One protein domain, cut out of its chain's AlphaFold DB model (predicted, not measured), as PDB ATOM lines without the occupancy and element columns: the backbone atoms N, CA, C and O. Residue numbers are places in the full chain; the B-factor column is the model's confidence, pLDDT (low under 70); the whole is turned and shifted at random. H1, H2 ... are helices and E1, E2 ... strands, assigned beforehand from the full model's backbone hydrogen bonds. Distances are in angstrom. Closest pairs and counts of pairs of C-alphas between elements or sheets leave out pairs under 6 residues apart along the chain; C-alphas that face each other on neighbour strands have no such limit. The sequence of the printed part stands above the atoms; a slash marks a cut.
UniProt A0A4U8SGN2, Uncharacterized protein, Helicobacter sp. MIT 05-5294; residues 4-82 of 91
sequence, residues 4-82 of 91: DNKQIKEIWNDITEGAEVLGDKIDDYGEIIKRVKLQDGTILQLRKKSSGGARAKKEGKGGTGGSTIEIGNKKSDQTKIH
ATOM      1  N   ASP A   4     -16.951  -9.808  -0.061       52.91
ATOM      2  CA  ASP A   4     -15.856  -9.416  -0.960       52.91
ATOM      3  C   ASP A   4     -15.964  -7.989  -1.503       52.91
ATOM      4  O   ASP A   4     -14.960  -7.305  -1.707       52.91
ATOM      5  N   ASN A   5     -17.194  -7.522  -1.730       57.66
ATOM      6  CA  ASN A   5     -17.439  -6.175  -2.231       57.66
ATOM      7  C   ASN A   5     -17.394  -5.125  -1.113       57.66
ATOM      8  O   ASN A   5     -17.161  -3.953  -1.395       57.66
ATOM      9  N   LYS A   6     -17.623  -5.528   0.146       65.19
ATOM     10  CA  LYS A   6     -17.493  -4.627   1.295       65.19
ATOM     11  C   LYS A   6     -16.014  -4.317   1.554       65.19
ATOM     12  O   LYS A   6     -15.646  -3.151   1.580       65.19
ATOM     13  N   GLN A   7     -15.171  -5.350   1.555       74.12
ATOM     14  CA  GLN A   7     -13.748  -5.221   1.876       74.12
ATOM     15  C   GLN A   7     -12.958  -4.378   0.860       74.12
ATOM     16  O   GLN A   7     -12.170  -3.530   1.259       74.12
ATOM     17  N   ILE A   8     -13.185  -4.536  -0.453       76.38
ATOM     18  CA  ILE A   8     -12.522  -3.677  -1.461       76.38
ATOM     19  C   ILE A   8     -12.947  -2.210  -1.314       76.38
ATOM     20  O   ILE A   8     -12.134  -1.316  -1.522       76.38
ATOM     21  N   LYS A   9     -14.217  -1.946  -0.983       78.88
ATOM     22  CA  LYS A   9     -14.702  -0.572  -0.792       78.88
ATOM     23  C   LYS A   9     -14.109   0.073   0.455       78.88
ATOM     24  O   LYS A   9     -13.801   1.254   0.408       78.88
ATOM     25  N   GLU A  10     -13.955  -0.696   1.530       83.94
ATOM     26  CA  GLU A  10     -13.286  -0.248   2.755       83.94
ATOM     27  C   GLU A  10     -11.819   0.084   2.459       83.94
ATOM     28  O   GLU A  10     -11.426   1.230   2.631       83.94
ATOM     29  N   ILE A  11     -11.069  -0.841   1.842       85.25
ATOM     30  CA  ILE A  11      -9.678  -0.594   1.422       85.25
ATOM     31  C   ILE A  11      -9.586   0.634   0.513       85.25
ATOM     32  O   ILE A  11      -8.688   1.449   0.673       85.25
ATOM     33  N   TRP A  12     -10.502   0.778  -0.448       87.25
ATOM     34  CA  TRP A  12     -10.530   1.943  -1.327       87.25
ATOM     35  C   TRP A  12     -10.712   3.240  -0.541       87.25
ATOM     36  O   TRP A  12      -9.959   4.179  -0.758       87.25
ATOM     37  N   ASN A  13     -11.693   3.314   0.356       88.00
ATOM     38  CA  ASN A  13     -11.921   4.527   1.136       88.00
ATOM     39  C   ASN A  13     -10.695   4.869   1.992       88.00
ATOM     40  O   ASN A  13     -10.267   6.017   1.967       88.00
ATOM     41  N   ASP A  14     -10.085   3.873   2.634       89.31
ATOM     42  CA  ASP A  14      -8.915   4.064   3.496       89.31
ATOM     43  C   ASP A  14      -7.697   4.580   2.711       89.31
ATOM     44  O   ASP A  14      -7.036   5.525   3.131       89.31
ATOM     45  N   ILE A  15      -7.398   4.005   1.538       84.56
ATOM     46  CA  ILE A  15      -6.227   4.420   0.739       84.56
ATOM     47  C   ILE A  15      -6.465   5.701  -0.067       84.56
ATOM     48  O   ILE A  15      -5.512   6.274  -0.588       84.56
ATOM     49  N   THR A  16      -7.723   6.113  -0.245       89.44
ATOM     50  CA  THR A  16      -8.088   7.321  -1.003       89.44
ATOM     51  C   THR A  16      -8.488   8.490  -0.108       89.44
ATOM     52  O   THR A  16      -8.862   9.549  -0.617       89.44
ATOM     53  N   GLU A  17      -8.370   8.336   1.212       89.44
ATOM     54  CA  GLU A  17      -8.590   9.415   2.166       89.44
ATOM     55  C   GLU A  17      -7.593  10.559   1.910       89.44
ATOM     56  O   GLU A  17      -6.377  10.377   1.913       89.44
ATOM     57  N   GLY A  18      -8.116  11.751   1.603       86.69
ATOM     58  CA  GLY A  18      -7.301  12.919   1.248       86.69
ATOM     59  C   GLY A  18      -6.727  12.916  -0.178       86.69
ATOM     60  O   GLY A  18      -5.907  13.779  -0.496       86.69
ATOM     61  N   ALA A  19      -7.142  11.983  -1.042       90.94
ATOM     62  CA  ALA A  19      -6.756  11.951  -2.452       90.94
ATOM     63  C   ALA A  19      -7.552  12.958  -3.307       90.94
ATOM     64  O   ALA A  19      -8.721  13.248  -3.049       90.94
ATOM     65  N   GLU A  20      -6.939  13.451  -4.385       92.62
ATOM     66  CA  GLU A  20      -7.596  14.309  -5.374       92.62
ATOM     67  C   GLU A  20      -8.495  13.467  -6.289       92.62
ATOM     68  O   GLU A  20      -8.048  12.506  -6.921       92.62
ATOM     69  N   VAL A  21      -9.773  13.825  -6.396       91.75
ATOM     70  CA  VAL A  21     -10.721  13.123  -7.270       91.75
ATOM     71  C   VAL A  21     -10.528  13.582  -8.718       91.75
ATOM     72  O   VAL A  21     -10.815  14.724  -9.057       91.75
ATOM     73  N   LEU A  22     -10.095  12.667  -9.593       88.81
ATOM     74  CA  LEU A  22      -9.833  12.947 -11.017       88.81
ATOM     75  C   LEU A  22     -11.083  12.835 -11.910       88.81
ATOM     76  O   LEU A  22     -11.011  13.055 -13.121       88.81
ATOM     77  N   GLY A  23     -12.216  12.441 -11.331       87.56
ATOM     78  CA  GLY A  23     -13.467  12.203 -12.040       87.56
ATOM     79  C   GLY A  23     -13.597  10.789 -12.613       87.56
ATOM     80  O   GLY A  23     -12.623  10.104 -12.962       87.56
ATOM     81  N   ASP A  24     -14.849  10.360 -12.724       88.31
ATOM     82  CA  ASP A  24     -15.209   9.032 -13.202       88.31
ATOM     83  C   ASP A  24     -14.939   8.884 -14.707       88.31
ATOM     84  O   ASP A  24     -15.029   9.838 -15.484       88.31
ATOM     85  N   LYS A  25     -14.576   7.673 -15.133       86.75
ATOM     86  CA  LYS A  25     -14.433   7.293 -16.543       86.75
ATOM     87  C   LYS A  25     -15.354   6.121 -16.840       86.75
ATOM     88  O   LYS A  25     -15.476   5.223 -16.021       86.75
ATOM     89  N   ILE A  26     -15.948   6.103 -18.025       83.44
ATOM     90  CA  ILE A  26     -16.669   4.934 -18.528       83.44
ATOM     91  C   ILE A  26     -15.696   4.101 -19.369       83.44
ATOM     92  O   ILE A  26     -14.926   4.655 -20.158       83.44
ATOM     93  N   ASP A  27     -15.670   2.791 -19.146       79.75
ATOM     94  CA  ASP A  27     -14.891   1.865 -19.967       79.75
ATOM     95  C   ASP A  27     -15.630   1.457 -21.251       79.75
ATOM     96  O   ASP A  27     -16.806   1.762 -21.436       79.75
ATOM     97  N   ASP A  28     -14.951   0.736 -22.145       76.88
ATOM     98  CA  ASP A  28     -15.533   0.259 -23.410       76.88
ATOM     99  C   ASP A  28     -16.745  -0.678 -23.234       76.88
ATOM    100  O   ASP A  28     -17.477  -0.937 -24.186       76.88
ATOM    101  N   TYR A  29     -16.972  -1.190 -22.023       74.56
ATOM    102  CA  TYR A  29     -18.090  -2.061 -21.672       74.56
ATOM    103  C   TYR A  29     -19.233  -1.304 -20.974       74.56
ATOM    104  O   TYR A  29     -20.223  -1.928 -20.591       74.56
ATOM    105  N   GLY A  30     -19.122   0.020 -20.821       75.56
ATOM    106  CA  GLY A  30     -20.118   0.861 -20.159       75.56
ATOM    107  C   GLY A  30     -20.034   0.858 -18.628       75.56
ATOM    108  O   GLY A  30     -20.921   1.403 -17.972       75.56
ATOM    109  N   GLU A  31     -18.996   0.261 -18.035       81.56
ATOM    110  CA  GLU A  31     -18.820   0.223 -16.582       81.56
ATOM    111  C   GLU A  31     -18.056   1.462 -16.090       81.56
ATOM    112  O   GLU A  31     -17.144   1.975 -16.744       81.56
ATOM    113  N   ILE A  32     -18.425   1.939 -14.899       85.12
ATOM    114  CA  ILE A  32     -17.821   3.124 -14.282       85.12
ATOM    115  C   ILE A  32     -16.508   2.740 -13.590       85.12
ATOM    116  O   ILE A  32     -16.465   1.851 -12.735       85.12
ATOM    117  N   ILE A  33     -15.448   3.468 -13.925       88.44
ATOM    118  CA  ILE A  33     -14.134   3.442 -13.293       88.44
ATOM    119  C   ILE A  33     -13.977   4.726 -12.477       88.44
ATOM    120  O   ILE A  33     -13.868   5.816 -13.046       88.44
ATOM    121  N   LYS A  34     -13.910   4.601 -11.148       89.50
ATOM    122  CA  LYS A  34     -13.572   5.741 -10.280       89.50
ATOM    123  C   LYS A  34     -12.075   5.979 -10.312       89.50
ATOM    124  O   LYS A  34     -11.318   5.011 -10.296       89.50
ATOM    125  N   ARG A  35     -11.639   7.238 -10.330       91.69
ATOM    126  CA  ARG A  35     -10.212   7.584 -10.390       91.69
ATOM    127  C   ARG A  35      -9.857   8.652  -9.372       91.69
ATOM    128  O   ARG A  35     -10.531   9.678  -9.295       91.69
ATOM    129  N   VAL A  36      -8.769   8.425  -8.650       91.38
ATOM    130  CA  VAL A  36      -8.186   9.415  -7.741       91.38
ATOM    131  C   VAL A  36      -6.679   9.501  -7.936       91.38
ATOM    132  O   VAL A  36      -6.056   8.568  -8.447       91.38
ATOM    133  N   LYS A  37      -6.099  10.620  -7.521       91.19
ATOM    134  CA  LYS A  37      -4.663  10.855  -7.484       91.19
ATOM    135  C   LYS A  37      -4.227  11.074  -6.044       91.19
ATOM    136  O   LYS A  37      -4.740  11.957  -5.360       91.19
ATOM    137  N   LEU A  38      -3.285  10.264  -5.592       89.50
ATOM    138  CA  LEU A  38      -2.656  10.410  -4.288       89.50
ATOM    139  C   LEU A  38      -1.681  11.597  -4.287       89.50
ATOM    140  O   LEU A  38      -1.269  12.091  -5.340       89.50
ATOM    141  N   GLN A  39      -1.289  12.047  -3.095       86.81
ATOM    142  CA  GLN A  39      -0.380  13.188  -2.921       86.81
ATOM    143  C   GLN A  39       0.999  12.971  -3.566       86.81
ATOM    144  O   GLN A  39       1.614  13.921  -4.044       86.81
ATOM    145  N   ASP A  40       1.462  11.721  -3.636       84.38
ATOM    146  CA  ASP A  40       2.715  11.321  -4.291       84.38
ATOM    147  C   ASP A  40       2.624  11.306  -5.834       84.38
ATOM    148  O   ASP A  40       3.609  11.050  -6.527       84.38
ATOM    149  N   GLY A  41       1.444  11.595  -6.390       84.44
ATOM    150  CA  GLY A  41       1.174  11.573  -7.822       84.44
ATOM    151  C   GLY A  41       0.728  10.218  -8.373       84.44
ATOM    152  O   GLY A  41       0.445  10.138  -9.572       84.44
ATOM    153  N   THR A  42       0.619   9.183  -7.536       87.44
ATOM    154  CA  THR A  42       0.103   7.864  -7.915       87.44
ATOM    155  C   THR A  42      -1.380   7.951  -8.276       87.44
ATOM    156  O   THR A  42      -2.163   8.592  -7.578       87.44
ATOM    157  N   ILE A  43      -1.794   7.296  -9.366       90.06
ATOM    158  CA  ILE A  43      -3.193   7.273  -9.809       90.06
ATOM    159  C   ILE A  43      -3.809   5.921  -9.456       90.06
ATOM    160  O   ILE A  43      -3.336   4.876  -9.904       90.06
ATOM    161  N   LEU A  44      -4.904   5.949  -8.701       89.69
ATOM    162  CA  LEU A  44      -5.686   4.770  -8.347       89.69
ATOM    163  C   LEU A  44      -6.976   4.722  -9.160       89.69
ATOM    164  O   LEU A  44      -7.633   5.745  -9.368       89.69
ATOM    165  N   GLN A  45      -7.352   3.522  -9.598       90.31
ATOM    166  CA  GLN A  45      -8.575   3.277 -10.352       90.31
ATOM    167  C   GLN A  45      -9.377   2.143  -9.714       90.31
ATOM    168  O   GLN A  45      -8.869   1.035  -9.561       90.31
ATOM    169  N   LEU A  46     -10.638   2.397  -9.363       87.94
ATOM    170  CA  LEU A  46     -11.558   1.372  -8.878       87.94
ATOM    171  C   LEU A  46     -12.484   0.960 -10.011       87.94
ATOM    172  O   LEU A  46     -13.326   1.748 -10.451       87.94
ATOM    173  N   ARG A  47     -12.364  -0.295 -10.440       84.62
ATOM    174  CA  ARG A  47     -13.221  -0.885 -11.467       84.62
ATOM    175  C   ARG A  47     -14.156  -1.915 -10.853       84.62
ATOM    176  O   ARG A  47     -13.737  -2.801 -10.103       84.62
ATOM    177  N   LYS A  48     -15.433  -1.825 -11.216       75.62
ATOM    178  CA  LYS A  48     -16.412  -2.869 -10.922       75.62
ATOM    179  C   LYS A  48     -16.253  -3.973 -11.964       75.62
ATOM    180  O   LYS A  48     -16.386  -3.746 -13.160       75.62
ATOM    181  N   LYS A  49     -15.927  -5.182 -11.525       66.75
ATOM    182  CA  LYS A  49     -15.914  -6.366 -12.381       66.75
ATOM    183  C   LYS A  49     -17.355  -6.858 -12.484       66.75
ATOM    184  O   LYS A  49     -17.931  -7.322 -11.497       66.75
ATOM    185  N   SER A  50     -17.941  -6.733 -13.671       56.31
ATOM    186  CA  SER A  50     -19.281  -7.255 -13.950       56.31
ATOM    187  C   SER A  50     -19.360  -8.754 -13.616       56.31
ATOM    188  O   SER A  50     -18.360  -9.475 -13.719       56.31
ATOM    189  N   SER A  51     -20.535  -9.224 -13.185       54.56
ATOM    190  CA  SER A  51     -20.806 -10.629 -12.854       54.56
ATOM    191  C   SER A  51     -20.779 -11.489 -14.114       54.56
ATOM    192  O   SER A  51     -21.803 -11.768 -14.731       54.56
ATOM    193  N   GLY A  52     -19.568 -11.859 -14.527       51.25
ATOM    194  CA  GLY A  52     -19.329 -12.502 -15.807       51.25
ATOM    195  C   GLY A  52     -19.550 -11.535 -16.975       51.25
ATOM    196  O   GLY A  52     -20.603 -10.920 -17.116       51.25
ATOM    197  N   GLY A  53     -18.562 -11.403 -17.863       47.84
ATOM    198  CA  GLY A  53     -18.797 -10.720 -19.140       47.84
ATOM    199  C   GLY A  53     -19.968 -11.363 -19.898       47.84
ATOM    200  O   GLY A  53     -20.378 -12.480 -19.577       47.84
ATOM    201  N   ALA A  54     -20.485 -10.710 -20.943       50.09
ATOM    202  CA  ALA A  54     -21.592 -11.236 -21.757       50.09
ATOM    203  C   ALA A  54     -21.404 -12.713 -22.185       50.09
ATOM    204  O   ALA A  54     -22.372 -13.463 -22.271       50.09
ATOM    205  N   ARG A  55     -20.148 -13.154 -22.365       46.56
ATOM    206  CA  ARG A  55     -19.772 -14.562 -22.577       46.56
ATOM    207  C   ARG A  55     -20.086 -15.486 -21.392       46.56
ATOM    208  O   ARG A  55     -20.724 -16.508 -21.593       46.56
ATOM    209  N   ALA A  56     -19.717 -15.114 -20.169       51.72
ATOM    210  CA  ALA A  56     -19.944 -15.936 -18.978       51.72
ATOM    211  C   ALA A  56     -21.439 -16.051 -18.619       51.72
ATOM    212  O   ALA A  56     -21.886 -17.116 -18.195       51.72
ATOM    213  N   LYS A  57     -22.240 -15.003 -18.886       51.31
ATOM    214  CA  LYS A  57     -23.711 -15.085 -18.794       51.31
ATOM    215  C   LYS A  57     -24.318 -16.021 -19.845       51.31
ATOM    216  O   LYS A  57     -25.277 -16.718 -19.536       51.31
ATOM    217  N   LYS A  58     -23.755 -16.064 -21.060       53.38
ATOM    218  CA  LYS A  58     -24.207 -16.953 -22.147       53.38
ATOM    219  C   LYS A  58     -23.901 -18.430 -21.868       53.38
ATOM    220  O   LYS A  58     -24.639 -19.294 -22.319       53.38
ATOM    221  N   GLU A  59     -22.849 -18.708 -21.102       57.25
ATOM    222  CA  GLU A  59     -22.421 -20.065 -20.730       57.25
ATOM    223  C   GLU A  59     -22.990 -20.549 -19.380       57.25
ATOM    224  O   GLU A  59     -22.559 -21.580 -18.869       57.25
ATOM    225  N   GLY A  60     -23.915 -19.809 -18.755       52.88
ATOM    226  CA  GLY A  60     -24.492 -20.179 -17.451       52.88
ATOM    227  C   GLY A  60     -23.495 -20.148 -16.283       52.88
ATOM    228  O   GLY A  60     -23.839 -20.511 -15.160       52.88
ATOM    229  N   LYS A  61     -22.262 -19.680 -16.514       49.91
ATOM    230  CA  LYS A  61     -21.233 -19.510 -15.487       49.91
ATOM    231  C   LYS A  61     -21.410 -18.136 -14.856       49.91
ATOM    232  O   LYS A  61     -20.774 -17.158 -15.246       49.91
ATOM    233  N   GLY A  62     -22.317 -18.058 -13.884       43.75
ATOM    234  CA  GLY A  62     -22.496 -16.878 -13.043       43.75
ATOM    235  C   GLY A  62     -21.211 -16.571 -12.279       43.75
ATOM    236  O   GLY A  62     -20.960 -17.140 -11.225       43.75
ATOM    237  N   GLY A  63     -20.371 -15.694 -12.827       51.81
ATOM    238  CA  GLY A  63     -19.180 -15.220 -12.134       51.81
ATOM    239  C   GLY A  63     -19.571 -14.310 -10.974       51.81
ATOM    240  O   GLY A  63     -20.383 -13.396 -11.142       51.81
ATOM    241  N   THR A  64     -18.971 -14.530  -9.807       52.38
ATOM    242  CA  THR A  64     -19.085 -13.639  -8.648       52.38
ATOM    243  C   THR A  64     -18.565 -12.258  -9.052       52.38
ATOM    244  O   THR A  64     -17.376 -12.089  -9.319       52.38
ATOM    245  N   GLY A  65     -19.462 -11.274  -9.180       55.34
ATOM    246  CA  GLY A  65     -19.080  -9.896  -9.495       55.34
ATOM    247  C   GLY A  65     -18.117  -9.374  -8.429       55.34
ATOM    248  O   GLY A  65     -18.434  -9.408  -7.241       55.34
ATOM    249  N   GLY A  66     -16.928  -8.947  -8.847       64.62
ATOM    250  CA  GLY A  66     -15.855  -8.489  -7.962       64.62
ATOM    251  C   GLY A  66     -15.573  -7.004  -8.148       64.62
ATOM    252  O   GLY A  66     -16.054  -6.389  -9.091       64.62
ATOM    253  N   SER A  67     -14.757  -6.425  -7.278       69.94
ATOM    254  CA  SER A  67     -14.203  -5.080  -7.468       69.94
ATOM    255  C   SER A  67     -12.678  -5.196  -7.515       69.94
ATOM    256  O   SER A  67     -12.101  -6.093  -6.899       69.94
ATOM    257  N   THR A  68     -12.015  -4.367  -8.314       78.81
ATOM    258  CA  THR A  68     -10.556  -4.414  -8.513       78.81
ATOM    259  C   THR A  68     -10.002  -3.003  -8.422       78.81
ATOM    260  O   THR A  68     -10.567  -2.084  -9.016       78.81
ATOM    261  N   ILE A  69      -8.911  -2.853  -7.672       81.75
ATOM    262  CA  ILE A  69      -8.157  -1.607  -7.571       81.75
ATOM    263  C   ILE A  69      -6.922  -1.762  -8.457       81.75
ATOM    264  O   ILE A  69      -6.130  -2.693  -8.288       81.75
ATOM    265  N   GLU A  70      -6.783  -0.873  -9.432       82.19
ATOM    266  CA  GLU A  70      -5.613  -0.780 -10.294       82.19
ATOM    267  C   GLU A  70      -4.791   0.449  -9.893       82.19
ATOM    268  O   GLU A  70      -5.333   1.540  -9.711       82.19
ATOM    269  N   ILE A  71      -3.482   0.260  -9.751       82.31
ATOM    270  CA  ILE A  71      -2.525   1.293  -9.355       82.31
ATOM    271  C   ILE A  71      -1.661   1.590 -10.573       82.31
ATOM    272  O   ILE A  71      -0.988   0.698 -11.084       82.31
ATOM    273  N   GLY A  72      -1.701   2.823 -11.065       71.50
ATOM    274  CA  GLY A  72      -0.879   3.275 -12.180       71.50
ATOM    275  C   GLY A  72       0.076   4.373 -11.740       71.50
ATOM    276  O   GLY A  72      -0.347   5.381 -11.172       71.50
ATOM    277  N   ASN A  73       1.358   4.215 -12.065       56.91
ATOM    278  CA  ASN A  73       2.305   5.322 -12.073       56.91
ATOM    279  C   ASN A  73       2.573   5.727 -13.532       56.91
ATOM    280  O   ASN A  73       2.544   4.884 -14.429       56.91
ATOM    281  N   LYS A  74       2.849   7.008 -13.807       52.41
ATOM    282  CA  LYS A  74       3.120   7.510 -15.175       52.41
ATOM    283  C   LYS A  74       4.373   6.877 -15.820       52.41
ATOM    284  O   LYS A  74       4.686   7.182 -16.966       52.41
ATOM    285  N   LYS A  75       5.079   6.003 -15.093       46.72
ATOM    286  CA  LYS A  75       6.180   5.157 -15.556       46.72
ATOM    287  C   LYS A  75       5.753   3.683 -15.485       46.72
ATOM    288  O   LYS A  75       5.803   3.078 -14.424       46.72
ATOM    289  N   SER A  76       5.281   3.180 -16.626       46.72
ATOM    290  CA  SER A  76       5.315   1.788 -17.129       46.72
ATOM    291  C   SER A  76       4.790   0.589 -16.321       46.72
ATOM    292  O   SER A  76       4.493  -0.413 -16.965       46.72
ATOM    293  N   ASP A  77       4.576   0.647 -15.008       52.91
ATOM    294  CA  ASP A  77       4.191  -0.538 -14.226       52.91
ATOM    295  C   ASP A  77       2.841  -0.344 -13.527       52.91
ATOM    296  O   ASP A  77       2.715   0.327 -12.501       52.91
ATOM    297  N   GLN A  78       1.795  -0.913 -14.131       56.09
ATOM    298  CA  GLN A  78       0.446  -0.928 -13.571       56.09
ATOM    299  C   GLN A  78       0.283  -2.147 -12.650       56.09
ATOM    300  O   GLN A  78       0.081  -3.268 -13.120       56.09
ATOM    301  N   THR A  79       0.320  -1.936 -11.336       68.00
ATOM    302  CA  THR A  79       0.074  -2.996 -10.347       68.00
ATOM    303  C   THR A  79      -1.430  -3.239 -10.203       68.00
ATOM    304  O   THR A  79      -2.201  -2.317  -9.933       68.00
ATOM    305  N   LYS A  80      -1.870  -4.493 -10.376       63.97
ATOM    306  CA  LYS A  80      -3.287  -4.890 -10.287       63.97
ATOM    307  C   LYS A  80      -3.539  -5.739  -9.049       63.97
ATOM    308  O   LYS A  80      -2.980  -6.827  -8.928       63.97
ATOM    309  N   ILE A  81      -4.423  -5.278  -8.163       65.44
ATOM    310  CA  ILE A  81      -4.796  -6.007  -6.946       65.44
ATOM    311  C   ILE A  81      -6.178  -6.633  -7.148       65.44
ATOM    312  O   ILE A  81      -7.200  -5.944  -7.192       65.44
ATOM    313  N   HIS A  82      -6.212  -7.959  -7.281       64.81
ATOM    314  CA  HIS A  82      -7.451  -8.723  -7.406       64.81
ATOM    315  C   HIS A  82      -7.934  -9.194  -6.030       64.81
ATOM    316  O   HIS A  82      -7.187  -9.875  -5.331       64.81
TER     317      HIS A  82
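What this domain is: This is residues 4 to 82 of the 91 residues of an uncharacterized protein of Helicobacter sp. MIT 05-5294 (UniProt A0A4U8SGN2). A twisted sheet of four strands has one helix, H1, running along one of its faces, which makes two layers; the short helix H2 lies away from the sheet in the loop between E2 and E3, at one end of the long axis. The long link from H1 to E1 passes along the E1 edge and pairs briefly with that strand. The printed part has 79 residues with two named helices and four named strands, in the order H1 E1 E2 H2 E3 E4; the sheet's order is E1 E2 E3 E4, all antiparallel, and the class is mixed. It is only just compact, close to loose, with a radius of gyration of the C-alphas of 13.9 A, and elongated, spanning 44 by 25 by 21 A.

How they stand to each other: H1, residues 4 to 16, is on the sheet at a height of 9.1 A, over E2, residues 43 to 49, and E3, residues 66 to 72. It runs along the strands, at 17 degrees to E3 on the local plane; their closest C-alphas, of Asn 5 and Ser 67, are 6.3 A apart. Residues 20 to 21 and 25 to 26 pair antiparallel with E1, residues 32 to 37, an edge strand. E1 and E2 form a hairpin, with N 34 and O 46 at 3.0 A. H2, residues 54 to 58, is not on the sheet and is apart from H1. E2 and E3 are antiparallel at 158 degrees, with N 45 and O 70 at 2.8 A. E3 and E4, residues 78 to 82, form a hairpin, with N 71 and O 79 at 2.9 A. In H2 the one O i to N i+4 pair is within hydrogen-bond range; in H1, 7 of 9 are.

Where its parts are: H1 begins at C-alpha 4, (-15.856, -9.416, -0.960), and is 18.5 A long; E1 is 16.7 A, E2 18.8 A, H2 6.3 A, E3 19.5 A and E4 12.7 A, ending at C-alpha 82, (-7.451, -8.723, -7.406).

The domain as a whole: The C-alphas farthest apart, of Gln 39 and Glu 59, are 43.7 A apart. The printed part has no cut, and the link from H1 to E1 is long. The mean pLDDT of the printed part is 73.1, with residues 4 to 6, 49 to 67 and 73 to 82 under 70.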